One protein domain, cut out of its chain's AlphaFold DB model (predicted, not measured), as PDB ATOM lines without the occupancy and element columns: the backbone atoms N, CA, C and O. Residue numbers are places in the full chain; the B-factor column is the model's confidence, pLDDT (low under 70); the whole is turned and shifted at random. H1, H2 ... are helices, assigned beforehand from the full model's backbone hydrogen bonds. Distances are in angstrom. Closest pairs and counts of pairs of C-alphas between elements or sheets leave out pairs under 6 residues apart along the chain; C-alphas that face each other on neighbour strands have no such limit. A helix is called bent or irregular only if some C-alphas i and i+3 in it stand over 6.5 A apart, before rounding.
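AT A GLANCE: This is residues 21 to 90 of the 91 residues of the protein "DUF340 domain-containing protein" of Candidatus Caldatribacterium saccharofermentans (UniProt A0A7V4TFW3). Two long helical legs, H1 and H2b, make a wide open V, with the short arm H2a as the corner piece between their near ends. The space between the two legs is empty. The printed part has 70 residues, with two named helices in the order H1, H2, and the class is all helix. It is extended, with a radius of gyration of the C-alphas of 18.5 A, and it is only just flat, with spans of 54 by 35 by 12 A.

HOW THE PARTS SIT: The longest helix, H2, residues 50 to 88, was assigned as one helix by its hydrogen bonds but is bent: C-alphas 58 and 61 are 7.8 A apart. Its arms H2a, residues 50 to 58, and H2b, residues 61 to 88, are about perpendicular at 86 degrees. H1, residues 22 to 48, and H2a only just touch, only at the corner by their tight link, with 3 pairs of C-alphas within 8 A. H1 touches H2a with residues 46 to 47 alone; the closest C-alphas of the two, those of Leu 46 and Leu 52, are 6.8 A apart. The lines of H1 and H2a are about perpendicular at 89 degrees. H1 and H2b are apart. In H2b every O i to N i+4 pair is within hydrogen-bond range; in H1 21 of 23 are, and in H2a 3 of 5.

IN THESE COORDINATES: H2b measures 40.6 A from C-alpha 61 to C-alpha 88, which is at (131.421, -21.412, 101.833). H2a measures 13.5 A and begins at C-alpha 50, (129.111, -17.569, 51.562). H1 measures 38.8 A and begins at C-alpha 22, (155.559, -36.923, 81.050).

THE WHOLE: The two C-alphas farthest apart, those of Glu 50 and Arg 90, are 54.3 A apart. The printed part has no cut. Residues 21 to 45, 47 to 55 and 57 to 90 stand free. The mean pLDDT of the printed part is 80.3, and it is under 70 in residues 21 to 28, 51 to 57 and 89 to 90.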
ATOM      1  N   GLY A  21     154.677 -38.238  85.036       55.25
ATOM      2  CA  GLY A  21     154.966 -36.807  84.880       55.25
ATOM      3  C   GLY A  21     155.251 -36.331  83.446       55.25
ATOM      4  O   GLY A  21     155.256 -35.122  83.213       55.25
ATOM      5  N   LEU A  22     155.421 -37.244  82.476       54.00
ATOM      6  CA  LEU A  22     155.559 -36.923  81.050       54.00
ATOM      7  C   LEU A  22     154.258 -36.385  80.437       54.00
ATOM      8  O   LEU A  22     154.306 -35.447  79.642       54.00
ATOM      9  N   ALA A  23     153.094 -36.895  80.857       57.03
ATOM     10  CA  ALA A  23     151.796 -36.470  80.323       57.03
ATOM     11  C   ALA A  23     151.536 -34.966  80.529       57.03
ATOM     12  O   ALA A  23     150.855 -34.323  79.733       57.03
ATOM     13  N   ARG A  24     152.137 -34.373  81.569       56.94
ATOM     14  CA  ARG A  24     151.955 -32.958  81.911       56.94
ATOM     15  C   ARG A  24     152.712 -32.009  80.978       56.94
ATOM     16  O   ARG A  24     152.222 -30.912  80.719       56.94
ATOM     17  N   ARG A  25     153.887 -32.413  80.470       55.59
ATOM     18  CA  ARG A  25     154.662 -31.620  79.493       55.59
ATOM     19  C   ARG A  25     154.126 -31.821  78.080       55.59
ATOM     20  O   ARG A  25     153.843 -30.835  77.406       55.59
ATOM     21  N   THR A  26     153.907 -33.069  77.669       62.06
ATOM     22  CA  THR A  26     153.415 -33.381  76.319       62.06
ATOM     23  C   THR A  26     151.975 -32.912  76.124       62.06
ATOM     24  O   THR A  26     151.645 -32.378  75.070       62.06
ATOM     25  N   GLY A  27     151.131 -33.008  77.156       65.31
ATOM     26  CA  GLY A  27     149.741 -32.553  77.093       65.31
ATOM     27  C   GLY A  27     149.598 -31.047  76.867       65.31
ATOM     28  O   GLY A  27     148.667 -30.623  76.189       65.31
ATOM     29  N   LYS A  28     150.535 -30.228  77.367       68.12
ATOM     30  CA  LYS A  28     150.477 -28.771  77.178       68.12
ATOM     31  C   LYS A  28     150.774 -28.392  75.727       68.12
ATOM     32  O   LYS A  28     150.006 -27.646  75.133       68.12
ATOM     33  N   THR A  29     151.827 -28.960  75.141       76.25
ATOM     34  CA  THR A  29     152.179 -28.718  73.734       76.25
ATOM     35  C   THR A  29     151.124 -29.286  72.790       76.25
ATOM     36  O   THR A  29     150.698 -28.597  71.870       76.25
ATOM     37  N   LEU A  30     150.648 -30.509  73.048       79.88
ATOM     38  CA  LEU A  30     149.650 -31.165  72.204       79.88
ATOM     39  C   LEU A  30     148.302 -30.432  72.235       79.88
ATOM     40  O   LEU A  30     147.661 -30.291  71.199       79.88
ATOM     41  N   SER A  31     147.905 -29.906  73.398       80.69
ATOM     42  CA  SER A  31     146.702 -29.079  73.522       80.69
ATOM     43  C   SER A  31     146.835 -27.763  72.754       80.69
ATOM     44  O   SER A  31     145.931 -27.408  72.005       80.69
ATOM     45  N   THR A  32     147.975 -27.069  72.852       84.62
ATOM     46  CA  THR A  32     148.210 -25.828  72.090       84.62
ATOM     47  C   THR A  32     148.205 -26.070  70.581       84.62
ATOM     48  O   THR A  32     147.574 -25.318  69.841       84.62
ATOM     49  N   VAL A  33     148.873 -27.128  70.115       87.62
ATOM     50  CA  VAL A  33     148.888 -27.498  68.690       87.62
ATOM     51  C   VAL A  33     147.487 -27.897  68.223       87.62
ATOM     52  O   VAL A  33     147.052 -27.462  67.160       87.62
ATOM     53  N   GLY A  34     146.744 -28.654  69.034       87.31
ATOM     54  CA  GLY A  34     145.353 -29.004  68.756       87.31
ATOM     55  C   GLY A  34     144.434 -27.781  68.696       87.31
ATOM     56  O   GLY A  34     143.607 -27.691  67.796       87.31
ATOM     57  N   LEU A  35     144.615 -26.811  69.596       88.81
ATOM     58  CA  LEU A  35     143.901 -25.530  69.579       88.81
ATOM     59  C   LEU A  35     144.202 -24.731  68.311       88.81
ATOM     60  O   LEU A  35     143.274 -24.220  67.691       88.81
ATOM     61  N   LEU A  36     145.470 -24.656  67.900       91.12
ATOM     62  CA  LEU A  36     145.863 -24.008  66.646       91.12
ATOM     63  C   LEU A  36     145.218 -24.692  65.442       91.12
ATOM     64  O   LEU A  36     144.655 -24.020  64.581       91.12
ATOM     65  N   PHE A  37     145.250 -26.024  65.403       91.88
ATOM     66  CA  PHE A  37     144.649 -26.794  64.319       91.88
ATOM     67  C   PHE A  37     143.126 -26.630  64.277       91.88
ATOM     68  O   PHE A  37     142.542 -26.470  63.207       91.88
ATOM     69  N   LEU A  38     142.477 -26.611  65.441       90.31
ATOM     70  CA  LEU A  38     141.041 -26.393  65.559       90.31
ATOM     71  C   LEU A  38     140.654 -24.978  65.115       90.31
ATOM     72  O   LEU A  38     139.689 -24.819  64.369       90.31
ATOM     73  N   LEU A  39     141.424 -23.966  65.525       90.31
ATOM     74  CA  LEU A  39     141.217 -22.579  65.113       90.31
ATOM     75  C   LEU A  39     141.387 -22.428  63.598       90.31
ATOM     76  O   LEU A  39     140.574 -21.775  62.946       90.31
ATOM     77  N   PHE A  40     142.398 -23.087  63.031       91.25
ATOM     78  CA  PHE A  40     142.625 -23.124  61.592       91.25
ATOM     79  C   PHE A  40     141.458 -23.787  60.848       91.25
ATOM     80  O   PHE A  40     140.897 -23.193  59.929       91.25
ATOM     81  N   ALA A  41     141.027 -24.973  61.281       90.31
ATOM     82  CA  ALA A  41     139.902 -25.687  60.676       90.31
ATOM     83  C   ALA A  41     138.588 -24.891  60.765       90.31
ATOM     84  O   ALA A  41     137.810 -24.854  59.809       90.31
ATOM     85  N   MET A  42     138.354 -24.220  61.895       88.19
ATOM     86  CA  MET A  42     137.208 -23.335  62.076       88.19
ATOM     87  C   MET A  42     137.279 -22.135  61.124       88.19
ATOM     88  O   MET A  42     136.278 -21.817  60.484       88.19
ATOM     89  N   GLY A  43     138.452 -21.516  60.966       85.19
ATOM     90  CA  GLY A  43     138.672 -20.433  60.004       85.19
ATOM     91  C   GLY A  43     138.414 -20.863  58.558       85.19
ATOM     92  O   GLY A  43     137.720 -20.160  57.826       85.19
ATOM     93  N   VAL A  44     138.887 -22.049  58.163       87.31
ATOM     94  CA  VAL A  44     138.634 -22.616  56.826       87.31
ATOM     95  C   VAL A  44     137.139 -22.841  56.598       87.31
ATOM     96  O   VAL A  44     136.622 -22.448  55.554       87.31
ATOM     97  N   ARG A  45     136.418 -23.408  57.576       86.06
ATOM     98  CA  ARG A  45     134.962 -23.602  57.470       86.06
ATOM     99  C   ARG A  45     134.193 -22.291  57.363       86.06
ATOM    100  O   ARG A  45     133.340 -22.168  56.493       86.06
ATOM    101  N   LEU A  46     134.512 -21.306  58.201       81.81
ATOM    102  CA  LEU A  46     133.914 -19.969  58.117       81.81
ATOM    103  C   LEU A  46     134.199 -19.312  56.763       81.81
ATOM    104  O   LEU A  46     133.350 -18.616  56.212       81.81
ATOM    105  N   GLY A  47     135.382 -19.573  56.208       79.19
ATOM    106  CA  GLY A  47     135.767 -19.140  54.880       79.19
ATOM    107  C   GLY A  47     135.019 -19.845  53.751       79.19
ATOM    108  O   GLY A  47     135.023 -19.303  52.662       79.19
ATOM    109  N   GLN A  48     134.385 -21.000  53.934       81.62
ATOM    110  CA  GLN A  48     133.624 -21.667  52.863       81.62
ATOM    111  C   GLN A  48     132.136 -21.288  52.853       81.62
ATOM    112  O   GLN A  48     131.462 -21.482  51.849       81.62
ATOM    113  N   GLU A  49     131.638 -20.697  53.937       77.88
ATOM    114  CA  GLU A  49     130.245 -20.273  54.074       77.88
ATOM    115  C   GLU A  49     130.021 -18.879  53.461       77.88
ATOM    116  O   GLU A  49     130.370 -17.847  54.045       77.88
ATOM    117  N   GLU A  50     129.401 -18.825  52.278       73.31
ATOM    118  CA  GLU A  50     129.111 -17.569  51.562       73.31
ATOM    119  C   GLU A  50     128.210 -16.616  52.364       73.31
ATOM    120  O   GLU A  50     128.406 -15.398  52.349       73.31
ATOM    121  N   PHE A  51     127.271 -17.168  53.139       68.31
ATOM    122  CA  PHE A  51     126.349 -16.398  53.978       68.31
ATOM    123  C   PHE A  51     127.076 -15.618  55.083       68.31
ATOM    124  O   PHE A  51     126.722 -14.481  55.407       68.31
ATOM    125  N   LEU A  52     128.128 -16.220  55.641       66.00
ATOM    126  CA  LEU A  52     129.000 -15.584  56.617       66.00
ATOM    127  C   LEU A  52     129.900 -14.559  55.929       66.00
ATOM    128  O   LEU A  52     129.973 -13.433  56.407       66.00
ATOM    129  N   ARG A  53     130.499 -14.866  54.772       66.38
ATOM    130  CA  ARG A  53     131.339 -13.904  54.028       66.38
ATOM    131  C   ARG A  53     130.631 -12.576  53.740       66.38
ATOM    132  O   ARG A  53     131.219 -11.522  53.972       66.38
ATOM    133  N   MET A  54     129.373 -12.612  53.294       67.31
ATOM    134  CA  MET A  54     128.604 -11.391  53.005       67.31
ATOM    135  C   MET A  54     128.217 -10.611  54.272       67.31
ATOM    136  O   MET A  54     128.254  -9.383  54.276       67.31
ATOM    137  N   LYS A  55     127.868 -11.306  55.363       69.94
ATOM    138  CA  LYS A  55     127.450 -10.675  56.628       69.94
ATOM    139  C   LYS A  55     128.612 -10.275  57.537       69.94
ATOM    140  O   LYS A  55     128.430  -9.399  58.376       69.94
ATOM    141  N   LEU A  56     129.798 -10.868  57.396       66.31
ATOM    142  CA  LEU A  56     130.969 -10.537  58.216       66.31
ATOM    143  C   LEU A  56     131.385  -9.073  58.037       66.31
ATOM    144  O   LEU A  56     131.737  -8.422  59.017       66.31
ATOM    145  N   ALA A  57     131.292  -8.542  56.815       68.12
ATOM    146  CA  ALA A  57     131.603  -7.141  56.540       68.12
ATOM    147  C   ALA A  57     130.637  -6.179  57.254       68.12
ATOM    148  O   ALA A  57     131.064  -5.149  57.766       68.12
ATOM    149  N   SER A  58     129.349  -6.531  57.353       70.62
ATOM    150  CA  SER A  58     128.342  -5.690  58.012       70.62
ATOM    151  C   SER A  58     128.244  -5.911  59.528       70.62
ATOM    152  O   SER A  58     127.839  -5.006  60.248       70.62
ATOM    153  N   PHE A  59     128.601  -7.099  60.030       74.50
ATOM    154  CA  PHE A  59     128.470  -7.482  61.446       74.50
ATOM    155  C   PHE A  59     129.797  -7.599  62.201       74.50
ATOM    156  O   PHE A  59     129.773  -7.898  63.392       74.50
ATOM    157  N   GLY A  60     130.947  -7.365  61.565       76.00
ATOM    158  CA  GLY A  60     132.261  -7.589  62.179       76.00
ATOM    159  C   GLY A  60     132.448  -6.861  63.512       76.00
ATOM    160  O   GLY A  60     132.942  -7.443  64.475       76.00
ATOM    161  N   LEU A  61     131.965  -5.619  63.608       80.38
ATOM    162  CA  LEU A  61     132.084  -4.800  64.818       80.38
ATOM    163  C   LEU A  61     131.134  -5.267  65.936       80.38
ATOM    164  O   LEU A  61     131.524  -5.315  67.102       80.38
ATOM    165  N   SER A  62     129.917  -5.692  65.582       81.81
ATOM    166  CA  SER A  62     128.954  -6.277  66.525       81.81
ATOM    167  C   SER A  62     129.384  -7.663  67.007       81.81
ATOM    168  O   SER A  62     129.222  -7.990  68.177       81.81
ATOM    169  N   ALA A  63     129.959  -8.481  66.127       83.12
ATOM    170  CA  ALA A  63     130.504  -9.784  66.489       83.12
ATOM    171  C   ALA A  63     131.707  -9.637  67.431       83.12
ATOM    172  O   ALA A  63     131.831 -10.401  68.388       83.12
ATOM    173  N   LEU A  64     132.555  -8.627  67.205       85.00
ATOM    174  CA  LEU A  64     133.695  -8.328  68.069       85.00
ATOM    175  C   LEU A  64     133.245  -7.890  69.469       85.00
ATOM    176  O   LEU A  64     133.746  -8.417  70.463       85.00
ATOM    177  N   SER A  65     132.285  -6.965  69.562       88.62
ATOM    178  CA  SER A  65     131.769  -6.511  70.857       88.62
ATOM    179  C   SER A  65     131.047  -7.631  71.607       88.62
ATOM    180  O   SER A  65     131.230  -7.767  72.816       88.62
ATOM    181  N   LEU A  66     130.303  -8.485  70.899       87.94
ATOM    182  CA  LEU A  66     129.647  -9.651  71.485       87.94
ATOM    183  C   LEU A  66     130.665 -10.675  72.003       87.94
ATOM    184  O   LEU A  66     130.522 -11.160  73.122       87.94
ATOM    185  N   ALA A  67     131.713 -10.977  71.229       88.00
ATOM    186  CA  ALA A  67     132.783 -11.878  71.655       88.00
ATOM    187  C   ALA A  67     133.514 -11.334  72.892       88.00
ATOM    188  O   ALA A  67     133.778 -12.080  73.837       88.00
ATOM    189  N   PHE A  68     133.784 -10.025  72.918       91.56
ATOM    190  CA  PHE A  68     134.407  -9.368  74.062       91.56
ATOM    191  C   PHE A  68     133.504  -9.402  75.301       91.56
ATOM    192  O   PHE A  68     133.954  -9.785  76.380       91.56
ATOM    193  N   ALA A  69     132.220  -9.070  75.148       92.50
ATOM    194  CA  ALA A  69     131.248  -9.095  76.237       92.50
ATOM    195  C   ALA A  69     131.036 -10.516  76.783       92.50
ATOM    196  O   ALA A  69     131.004 -10.707  77.998       92.50
ATOM    197  N   ALA A  70     130.953 -11.520  75.907       92.00
ATOM    198  CA  ALA A  70     130.831 -12.920  76.299       92.00
ATOM    199  C   ALA A  70     132.072 -13.399  77.068       92.00
ATOM    200  O   ALA A  70     131.942 -14.026  78.122       92.00
ATOM    201  N   GLY A  71     133.270 -13.059  76.583       91.19
ATOM    202  CA  GLY A  71     134.526 -13.377  77.259       91.19
ATOM    203  C   GLY A  71     134.639 -12.710  78.631       91.19
ATOM    204  O   GLY A  71     134.873 -13.386  79.633       91.19
ATOM    205  N   ALA A  72     134.416 -11.396  78.700       92.50
ATOM    206  CA  ALA A  72     134.479 -10.643  79.950       92.50
ATOM    207  C   ALA A  72     133.415 -11.117  80.954       92.50
ATOM    208  O   ALA A  72     133.718 -11.325  82.129       92.50
ATOM    209  N   GLY A  73     132.187 -11.359  80.486       92.50
ATOM    210  CA  GLY A  73     131.096 -11.888  81.299       92.50
ATOM    211  C   GLY A  73     131.425 -13.255  81.895       92.50
ATOM    212  O   GLY A  73     131.248 -13.455  83.097       92.50
ATOM    213  N   ALA A  74     131.983 -14.171  81.100       92.25
ATOM    214  CA  ALA A  74     132.396 -15.486  81.588       92.25
ATOM    215  C   ALA A  74     133.457 -15.387  82.699       92.25
ATOM    216  O   ALA A  74     133.346 -16.076  83.713       92.25
ATOM    217  N   VAL A  75     134.446 -14.497  82.551       93.31
ATOM    218  CA  VAL A  75     135.491 -14.274  83.568       93.31
ATOM    219  C   VAL A  75     134.903 -13.698  84.857       93.31
ATOM    220  O   VAL A  75     135.230 -14.174  85.946       93.31
ATOM    221  N   VAL A  76     134.013 -12.709  84.753       94.31
ATOM    222  CA  VAL A  76     133.356 -12.098  85.919       94.31
ATOM    223  C   VAL A  76     132.510 -13.128  86.663       94.31
ATOM    224  O   VAL A  76     132.644 -13.268  87.879       94.31
ATOM    225  N   VAL A  77     131.681 -13.891  85.947       94.38
ATOM    226  CA  VAL A  77     130.817 -14.921  86.543       94.38
ATOM    227  C   VAL A  77     131.647 -16.030  87.187       94.38
ATOM    228  O   VAL A  77     131.366 -16.411  88.324       94.38
ATOM    229  N   ALA A  78     132.700 -16.506  86.520       92.38
ATOM    230  CA  ALA A  78     133.612 -17.493  87.094       92.38
ATOM    231  C   ALA A  78     134.287 -16.964  88.371       92.38
ATOM    232  O   ALA A  78     134.319 -17.659  89.387       92.38
ATOM    233  N   GLY A  79     134.750 -15.710  88.362       91.25
ATOM    234  CA  GLY A  79     135.345 -15.070  89.535       91.25
ATOM    235  C   GLY A  79     134.361 -14.905  90.696       91.25
ATOM    236  O   GLY A  79     134.727 -15.101  91.858       91.25
ATOM    237  N   LEU A  80     133.096 -14.586  90.411       91.94
ATOM    238  CA  LEU A  80     132.039 -14.530  91.423       91.94
ATOM    239  C   LEU A  80     131.730 -15.919  91.993       91.94
ATOM    240  O   LEU A  80     131.658 -16.070  93.215       91.94
ATOM    241  N   ALA A  81     131.626 -16.938  91.141       91.31
ATOM    242  CA  ALA A  81     131.398 -18.316  91.560       91.31
ATOM    243  C   ALA A  81     132.533 -18.828  92.465       91.31
ATOM    244  O   ALA A  81     132.268 -19.378  93.538       91.31
ATOM    245  N   GLU A  82     133.796 -18.574  92.108       88.94
ATOM    246  CA  GLU A  82     134.938 -18.922  92.962       88.94
ATOM    247  C   GLU A  82     134.889 -18.209  94.317       88.94
ATOM    248  O   GLU A  82     135.161 -18.827  95.353       88.94
ATOM    249  N   ARG A  83     134.519 -16.922  94.339       87.31
ATOM    250  CA  ARG A  83     134.365 -16.159  95.586       87.31
ATOM    251  C   ARG A  83     133.266 -16.750  96.471       87.31
ATOM    252  O   ARG A  83     133.486 -16.887  97.674       87.31
ATOM    253  N   MET A  84     132.128 -17.150  95.900       86.19
ATOM    254  CA  MET A  84     131.035 -17.795  96.640       86.19
ATOM    255  C   MET A  84     131.460 -19.148  97.222       86.19
ATOM    256  O   MET A  84     131.229 -19.415  98.403       86.19
ATOM    257  N   VAL A  85     132.154 -19.975  96.435       86.50
ATOM    258  CA  VAL A  85     132.658 -21.281  96.890       86.50
ATOM    259  C   VAL A  85     133.732 -21.121  97.971       86.50
ATOM    260  O   VAL A  85     133.689 -21.821  98.985       86.50
ATOM    261  N   ARG A  86     134.668 -20.171  97.823       80.31
ATOM    262  CA  ARG A  86     135.674 -19.868  98.860       80.31
ATOM    263  C   ARG A  86     135.042 -19.377 100.157       80.31
ATOM    264  O   ARG A  86     135.514 -19.756 101.225       80.31
ATOM    265  N   LYS A  87     133.989 -18.559 100.075       74.75
ATOM    266  CA  LYS A  87     133.263 -18.062 101.254       74.75
ATOM    267  C   LYS A  87     132.566 -19.206 101.999       74.75
ATOM    268  O   LYS A  87     132.579 -19.215 103.222       74.75
ATOM    269  N   ARG A  88     132.051 -20.204 101.270       71.19
ATOM    270  CA  ARG A  88     131.421 -21.412 101.833       71.19
ATOM    271  C   ARG A  88     132.413 -22.419 102.429       71.19
ATOM    272  O   ARG A  88     132.022 -23.182 103.291       71.19
ATOM    273  N   LYS A  89     133.674 -22.433 101.975       65.44
ATOM    274  CA  LYS A  89     134.749 -23.290 102.522       65.44
ATOM    275  C   LYS A  89     135.453 -22.723 103.766       65.44
ATOM    276  O   LYS A  89     136.290 -23.417 104.331       65.44
ATOM    277  N   ARG A  90     135.209 -21.457 104.128       53.88
ATOM    278  CA  ARG A  90     135.792 -20.791 105.313       53.88
ATOM    279  C   ARG A  90     134.852 -20.757 106.529       53.88
ATOM    280  O   ARG A  90     135.267 -20.246 107.563       53.88
TER     281      ARG A  90